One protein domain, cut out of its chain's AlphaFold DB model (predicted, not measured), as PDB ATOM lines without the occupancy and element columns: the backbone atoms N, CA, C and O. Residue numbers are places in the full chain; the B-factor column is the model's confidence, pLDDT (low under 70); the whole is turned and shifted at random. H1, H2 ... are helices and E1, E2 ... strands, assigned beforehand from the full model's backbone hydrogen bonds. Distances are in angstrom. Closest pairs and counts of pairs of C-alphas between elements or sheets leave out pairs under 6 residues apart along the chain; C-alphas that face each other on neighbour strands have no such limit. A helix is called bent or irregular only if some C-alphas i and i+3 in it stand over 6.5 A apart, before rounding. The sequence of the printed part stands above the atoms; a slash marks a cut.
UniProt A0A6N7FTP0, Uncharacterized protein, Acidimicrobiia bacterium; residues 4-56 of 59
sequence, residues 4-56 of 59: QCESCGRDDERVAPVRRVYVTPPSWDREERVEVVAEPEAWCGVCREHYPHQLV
ATOM      1  N   GLN A   4     150.984 202.062  65.846       97.06
ATOM      2  CA  GLN A   4     152.233 201.530  65.306       97.06
ATOM      3  C   GLN A   4     152.362 200.046  65.652       97.06
ATOM      4  O   GLN A   4     152.193 199.652  66.803       97.06
ATOM      5  N   CYS A   5     152.662 199.222  64.653       97.69
ATOM      6  CA  CYS A   5     152.927 197.804  64.841       97.69
ATOM      7  C   CYS A   5     154.279 197.600  65.537       97.69
ATOM      8  O   CYS A   5     155.319 197.945  64.977       97.69
ATOM      9  N   GLU A   6     154.285 196.956  66.701       97.81
ATOM     10  CA  GLU A   6     155.505 196.707  67.485       97.81
ATOM     11  C   GLU A   6     156.405 195.609  66.883       97.81
ATOM     12  O   GLU A   6     157.578 195.495  67.232       97.81
ATOM     13  N   SER A   7     155.904 194.835  65.911       97.06
ATOM     14  CA  SER A   7     156.719 193.862  65.170       97.06
ATOM     15  C   SER A   7     157.518 194.492  64.024       97.06
ATOM     16  O   SER A   7     158.704 194.199  63.878       97.06
ATOM     17  N   CYS A   8     156.890 195.333  63.193       97.38
ATOM     18  CA  CYS A   8     157.509 195.852  61.966       97.38
ATOM     19  C   CYS A   8     157.734 197.372  61.951       97.38
ATOM     20  O   CYS A   8     158.284 197.891  60.980       97.38
ATOM     21  N   GLY A   9     157.291 198.086  62.990       96.88
ATOM     22  CA  GLY A   9     157.446 199.533  63.153       96.88
ATOM     23  C   GLY A   9     156.572 200.393  62.236       96.88
ATOM     24  O   GLY A   9     156.721 201.611  62.235       96.88
ATOM     25  N   ARG A  10     155.681 199.800  61.429       96.12
ATOM     26  CA  ARG A  10     154.782 200.550  60.534       96.12
ATOM     27  C   ARG A  10     153.510 200.971  61.255       96.12
ATOM     28  O   ARG A  10     152.954 200.184  62.017       96.12
ATOM     29  N   ASP A  11     153.025 202.166  60.944       96.31
ATOM     30  CA  ASP A  11     151.684 202.595  61.332       96.31
ATOM     31  C   ASP A  11     150.627 201.818  60.539       96.31
ATOM     32  O   ASP A  11     150.778 201.593  59.335       96.31
ATOM     33  N   ASP A  12     149.561 201.399  61.217       95.25
ATOM     34  CA  ASP A  12     148.460 200.645  60.628       95.25
ATOM     35  C   ASP A  12     147.125 201.060  61.261       95.25
ATOM     36  O   ASP A  12     147.036 201.395  62.445       95.25
ATOM     37  N   GLU A  13     146.057 201.036  60.469       90.62
ATOM     38  CA  GLU A  13     144.697 201.344  60.919       90.62
ATOM     39  C   GLU A  13     144.070 200.235  61.785       90.62
ATOM     40  O   GLU A  13     143.061 200.453  62.474       90.62
ATOM     41  N   ARG A  14     144.661 199.035  61.758       90.94
ATOM     42  CA  ARG A  14     144.178 197.826  62.424       90.94
ATOM     43  C   ARG A  14     145.320 197.076  63.103       90.94
ATOM     44  O   ARG A  14     145.767 196.024  62.635       90.94
ATOM     45  N   VAL A  15     145.704 197.564  64.279       95.69
ATOM     46  CA  VAL A  15     146.489 196.775  65.238       95.69
ATOM     47  C   VAL A  15     145.588 196.018  66.217       95.69
ATOM     48  O   VAL A  15     144.493 196.481  66.555       95.69
ATOM     49  N   ALA A  16     146.043 194.842  66.647       95.88
ATOM     50  CA  ALA A  16     145.399 194.007  67.660       95.88
ATOM     51  C   ALA A  16     146.431 193.544  68.705       95.88
ATOM     52  O   ALA A  16     147.586 193.328  68.329       95.88
ATOM     53  N   PRO A  17     146.037 193.387  69.982       96.88
ATOM     54  CA  PRO A  17     146.928 192.890  71.021       96.88
ATOM     55  C   PRO A  17     147.220 191.400  70.817       96.88
ATOM     56  O   PRO A  17     146.318 190.593  70.576       96.88
ATOM     57  N   VAL A  18     148.492 191.032  70.919       97.25
ATOM     58  CA  VAL A  18     148.972 189.661  70.755       97.25
ATOM     59  C   VAL A  18     150.051 189.330  71.772       97.25
ATOM     60  O   VAL A  18     150.773 190.209  72.221       97.25
ATOM     61  N   ARG A  19     150.229 188.046  72.072       98.19
ATOM     62  CA  ARG A  19     151.458 187.524  72.675       98.19
ATOM     63  C   ARG A  19     152.318 186.891  71.597       98.19
ATOM     64  O   ARG A  19     151.861 185.979  70.902       98.19
ATOM     65  N   ARG A  20     153.555 187.365  71.451       98.19
ATOM     66  CA  ARG A  20     154.522 186.810  70.498       98.19
ATOM     67  C   ARG A  20     154.883 185.379  70.885       98.19
ATOM     68  O   ARG A  20     155.083 185.085  72.062       98.19
ATOM     69  N   VAL A  21     155.020 184.508  69.888       98.31
ATOM     70  CA  VAL A  21     155.451 183.126  70.094       98.31
ATOM     71  C   VAL A  21     156.753 182.857  69.347       98.31
ATOM     72  O   VAL A  21     156.855 183.091  68.145       98.31
ATOM     73  N   TYR A  22     157.749 182.325  70.053       97.50
ATOM     74  CA  TYR A  22     158.950 181.759  69.449       97.50
ATOM     75  C   TYR A  22     158.818 180.244  69.381       97.50
ATOM     76  O   TYR A  22     158.610 179.575  70.392       97.50
ATOM     77  N   VAL A  23     158.947 179.704  68.172       96.62
ATOM     78  CA  VAL A  23     158.922 178.263  67.923       96.62
ATOM     79  C   VAL A  23     160.330 177.832  67.556       96.62
ATOM     80  O   VAL A  23     160.905 178.318  66.584       96.62
ATOM     81  N   THR A  24     160.891 176.912  68.332       95.81
ATOM     82  CA  THR A  24     162.064 176.154  67.913       95.81
ATOM     83  C   THR A  24     161.611 174.774  67.450       95.81
ATOM     84  O   THR A  24     161.136 174.000  68.289       95.81
ATOM     85  N   PRO A  25     161.773 174.447  66.157       94.19
ATOM     86  CA  PRO A  25     161.481 173.115  65.649       94.19
ATOM     87  C   PRO A  25     162.318 172.047  66.362       94.19
ATOM     88  O   PRO A  25     163.418 172.352  66.844       94.19
ATOM     89  N   PRO A  26     161.841 170.796  66.397       95.88
ATOM     90  CA  PRO A  26     162.644 169.703  66.909       95.88
ATOM     91  C   PRO A  26     163.892 169.491  66.041       95.88
ATOM     92  O   PRO A  26     163.883 169.694  64.823       95.88
ATOM     93  N   SER A  27     164.966 169.044  66.677       94.38
ATOM     94  CA  SER A  27     166.150 168.498  66.023       94.38
ATOM     95  C   SER A  27     166.425 167.095  66.569       94.38
ATOM     96  O   SER A  27     165.701 166.596  67.425       94.38
ATOM     97  N   TRP A  28     167.458 166.426  66.066       92.19
ATOM     98  CA  TRP A  28     167.762 165.046  66.455       92.19
ATOM     99  C   TRP A  28     168.052 164.864  67.962       92.19
ATOM    100  O   TRP A  28     167.774 163.794  68.490       92.19
ATOM    101  N   ASP A  29     168.535 165.905  68.648       94.06
ATOM    102  CA  ASP A  29     168.818 165.918  70.097       94.06
ATOM    103  C   ASP A  29     167.797 166.692  70.934       94.06
ATOM    104  O   ASP A  29     167.918 166.774  72.158       94.06
ATOM    105  N   ARG A  30     166.851 167.374  70.288       90.88
ATOM    106  CA  ARG A  30     166.037 168.385  70.954       90.88
ATOM    107  C   ARG A  30     164.588 168.270  70.534       90.88
ATOM    108  O   ARG A  30     164.257 168.366  69.357       90.88
ATOM    109  N   GLU A  31     163.729 168.160  71.533       94.44
ATOM    110  CA  GLU A  31     162.288 168.247  71.354       94.44
ATOM    111  C   GLU A  31     161.863 169.655  70.914       94.44
ATOM    112  O   GLU A  31     162.562 170.653  71.131       94.44
ATOM    113  N   GLU A  32     160.688 169.732  70.293       95.88
ATOM    114  CA  GLU A  32     160.071 171.009  69.957       95.88
ATOM    115  C   GLU A  32     159.948 171.890  71.205       95.88
ATOM    116  O   GLU A  32     159.628 171.423  72.300       95.88
ATOM    117  N   ARG A  33     160.195 173.191  71.038       96.25
ATOM    118  CA  ARG A  33     160.011 174.166  72.111       96.25
ATOM    119  C   ARG A  33     159.211 175.354  71.617       96.25
ATOM    120  O   ARG A  33     159.581 175.979  70.627       96.25
ATOM    121  N   VAL A  34     158.172 175.695  72.368       97.56
ATOM    122  CA  VAL A  34     157.325 176.864  72.133       97.56
ATOM    123  C   VAL A  34     157.444 177.797  73.331       97.56
ATOM    124  O   VAL A  34     157.258 177.380  74.473       97.56
ATOM    125  N   GLU A  35     157.766 179.060  73.075       97.88
ATOM    126  CA  GLU A  35     157.889 180.103  74.091       97.88
ATOM    127  C   GLU A  35     156.920 181.233  73.786       97.88
ATOM    128  O   GLU A  35     157.001 181.849  72.725       97.88
ATOM    129  N   VAL A  36     156.026 181.525  74.725       97.88
ATOM    130  CA  VAL A  36     155.083 182.639  74.616       97.88
ATOM    131  C   VAL A  36     155.608 183.800  75.453       97.88
ATOM    132  O   VAL A  36     155.834 183.642  76.652       97.88
ATOM    133  N   VAL A  37     155.805 184.962  74.831       97.50
ATOM    134  CA  VAL A  37     156.151 186.205  75.535       97.50
ATOM    135  C   VAL A  37     154.918 186.677  76.307       97.50
ATOM    136  O   VAL A  37     153.819 186.723  75.755       97.50
ATOM    137  N   ALA A  38     155.079 186.963  77.601       95.25
ATOM    138  CA  ALA A  38     153.954 187.259  78.485       95.25
ATOM    139  C   ALA A  38     153.343 188.636  78.197       95.25
ATOM    140  O   ALA A  38     152.112 188.778  78.180       95.25
ATOM    141  N   GLU A  39     154.209 189.624  77.965       96.19
ATOM    142  CA  GLU A  39     153.849 190.994  77.634       96.19
ATOM    143  C   GLU A  39     153.125 191.055  76.281       96.19
ATOM    144  O   GLU A  39     153.648 190.562  75.276       96.19
ATOM    145  N   PRO A  40     151.916 191.639  76.238       96.69
ATOM    146  CA  PRO A  40     151.208 191.831  74.987       96.69
ATOM    147  C   PRO A  40     151.859 192.929  74.134       96.69
ATOM    148  O   PRO A  40     152.291 193.954  74.655       96.69
ATOM    149  N   GLU A  41     151.844 192.726  72.819       96.81
ATOM    150  CA  GLU A  41     152.282 193.665  71.783       96.81
ATOM    151  C   GLU A  41     151.109 194.009  70.845       96.81
ATOM    152  O   GLU A  41     150.220 193.189  70.614       96.81
ATOM    153  N   ALA A  42     151.103 195.194  70.243       97.19
ATOM    154  CA  ALA A  42     150.135 195.618  69.239       97.19
ATOM    155  C   ALA A  42     150.650 195.321  67.823       97.19
ATOM    156  O   ALA A  42     151.608 195.934  67.349       97.19
ATOM    157  N   TRP A  43     150.018 194.378  67.117       97.69
ATOM    158  CA  TRP A  43     150.459 193.940  65.786       97.69
ATOM    159  C   TRP A  43     149.426 194.208  64.693       97.69
ATOM    160  O   TRP A  43     148.227 193.984  64.874       97.69
ATOM    161  N   CYS A  44     149.901 194.627  63.516       97.50
ATOM    162  CA  CYS A  44     149.069 194.776  62.322       97.50
ATOM    163  C   CYS A  44     148.593 193.420  61.767       97.50
ATOM    164  O   CYS A  44     149.063 192.354  62.172       97.50
ATOM    165  N   GLY A  45     147.651 193.444  60.816       96.19
ATOM    166  CA  GLY A  45     147.159 192.230  60.143       96.19
ATOM    167  C   GLY A  45     148.266 191.417  59.468       96.19
ATOM    168  O   GLY A  45     148.380 190.221  59.710       96.19
ATOM    169  N   VAL A  46     149.149 192.084  58.722       96.94
ATOM    170  CA  VAL A  46     150.229 191.417  57.978       96.94
ATOM    171  C   VAL A  46     151.193 190.679  58.912       96.94
ATOM    172  O   VAL A  46     151.568 189.545  58.632       96.94
ATOM    173  N   CYS A  47     151.583 191.273  60.045       97.94
ATOM    174  CA  CYS A  47     152.502 190.608  60.982       97.94
ATOM    175  C   CYS A  47     151.854 189.393  61.651       97.94
ATOM    176  O   CYS A  47     152.523 188.383  61.847       97.94
ATOM    177  N   ARG A  48     150.549 189.456  61.933       97.19
ATOM    178  CA  ARG A  48     149.791 188.315  62.459       97.19
ATOM    179  C   ARG A  48     149.696 187.165  61.453       97.19
ATOM    180  O   ARG A  48     149.724 186.010  61.849       97.19
ATOM    181  N   GLU A  49     149.649 187.445  60.156       97.38
ATOM    182  CA  GLU A  49     149.665 186.390  59.129       97.38
ATOM    183  C   GLU A  49     151.028 185.691  58.999       97.38
ATOM    184  O   GLU A  49     151.082 184.528  58.606       97.38
ATOM    185  N   HIS A  50     152.125 186.384  59.317       97.56
ATOM    186  CA  HIS A  50     153.482 185.897  59.045       97.56
ATOM    187  C   HIS A  50     154.211 185.356  60.274       97.56
ATOM    188  O   HIS A  50     155.073 184.488  60.137       97.56
ATOM    189  N   TYR A  51     153.901 185.867  61.464       97.56
ATOM    190  CA  TYR A  51     154.645 185.547  62.675       97.56
ATOM    191  C   TYR A  51     153.770 184.807  63.695       97.56
ATOM    192  O   TYR A  51     152.625 185.208  63.931       97.56
ATOM    193  N   PRO A  52     154.298 183.745  64.336       97.50
ATOM    194  CA  PRO A  52     153.572 183.018  65.367       97.50
ATOM    195  C   PRO A  52     153.200 183.930  66.536       97.50
ATOM    196  O   PRO A  52     154.035 184.649  67.093       97.50
ATOM    197  N   HIS A  53     151.929 183.893  66.911       97.81
ATOM    198  CA  HIS A  53     151.383 184.709  67.981       97.81
ATOM    199  C   HIS A  53     150.112 184.067  68.545       97.81
ATOM    200  O   HIS A  53     149.509 183.192  67.923       97.81
ATOM    201  N   GLN A  54     149.697 184.524  69.720       97.50
ATOM    202  CA  GLN A  54     148.374 184.265  70.279       97.50
ATOM    203  C   GLN A  54     147.622 185.589  70.349       97.50
ATOM    204  O   GLN A  54     148.174 186.574  70.838       97.50
ATOM    205  N   LEU A  55     146.382 185.632  69.856       96.31
ATOM    206  CA  LEU A  55     145.518 186.786  70.100       96.31
ATOM    207  C   LEU A  55     145.255 186.887  71.603       96.31
ATOM    208  O   LEU A  55     145.038 185.877  72.270       96.31
ATOM    209  N   VAL A  56     145.298 188.108  72.125       94.31
ATOM    210  CA  VAL A  56     144.797 188.384  73.468       94.31
ATOM    211  C   VAL A  56     143.349 188.805  73.290       94.31
ATOM    212  O   VAL A  56     143.086 189.847  72.685       94.31
TER     213      VAL A  56
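AT A GLANCE: This is residues 4 to 56 of the 59 residues of an uncharacterized protein of Acidimicrobiia bacterium (UniProt A0A6N7FTP0). A long, bent strand, E1, runs through a rod-like domain: at one end E1 and E2 form a hairpin arm whose tip, residues 26 to 31, sticks out, and toward the other end the short strands E3 and E4 pair with E1 on opposite sides of it. The small helix H1 packs over part of one face of this strongly twisted sheet, over E1 and away from E2. The printed part has 53 residues with four named strands and one named helix; along the chain E1, E2 and E3 come first, then H1, then E4; the sheet is branched, with the antiparallel neighbour pairs E1 and E2, E1 and E3, and E1 and E4, and the class is mixed, helices and strands. The whole is loose, with a radius of gyration of the C-alphas of 12.9 A, and spans 43 by 18 by 14 A.

IN THESE COORDINATES: Find C-alpha 15 at (146.489, 196.775, 65.238); from there E1, residues 15 to 24, runs 26.0 A to C-alpha 24 at (162.064, 176.154, 67.913), and it bends by 56 degrees at residue 18. E2, residues 33 to 36, measures 10.1 A from first to last C-alpha, as does E3, residues 41 to 44. H1, residues 45 to 50, is 9.0 A long. E4, residues 53 to 55, is 6.6 A long; look for its end at C-alpha 55, (145.518, 186.786, 70.100).

HOW THE PARTS SIT: Begin with E1, whose pairing is staggered: it pairs with E3 over residues 15 to 18, with E4 over 18 to 20 and with E2 over 21 to 24. E2 and E3 lie on one side of E1, and E4 on the other side. In the hairpin of E1 and E2, antiparallel at 158 degrees, N 22 and O 35 are 2.8 A apart, within hydrogen-bond range. Between E1 and E3, also antiparallel, look at N 18 and O 41, 2.8 A, and N 43 and O 16, 2.9 A, both within hydrogen-bond range. E1 and E4 are antiparallel at 145 degrees, with N 19 and O 54 within hydrogen-bond range at 2.8 A. E3 and E4 are apart. H1 is on the sheet at a height over the sheet of 9.1 A. It lies over E1, though only just over E1 alone: 4 of its 6 C-alphas fall on E1 and 2 on E3. It runs along the strands, at 5 degrees to E1 on the local plane. The closest C-alphas of E1 and H1, those of Val 15 and Gly 45, are 6.9 A apart. In H1 every O i to N i+4 pair is within hydrogen-bond range.

THE WHOLE: The two C-alphas farthest apart are those of Glu 13 and Asp 29, at 43.8 A. The printed part has no cut. No link is long: E1 to E2 is short, with 8 residues between them, and the other links are tight. The mean pLDDT of the printed part is 96.3, and no printed residue is under 70.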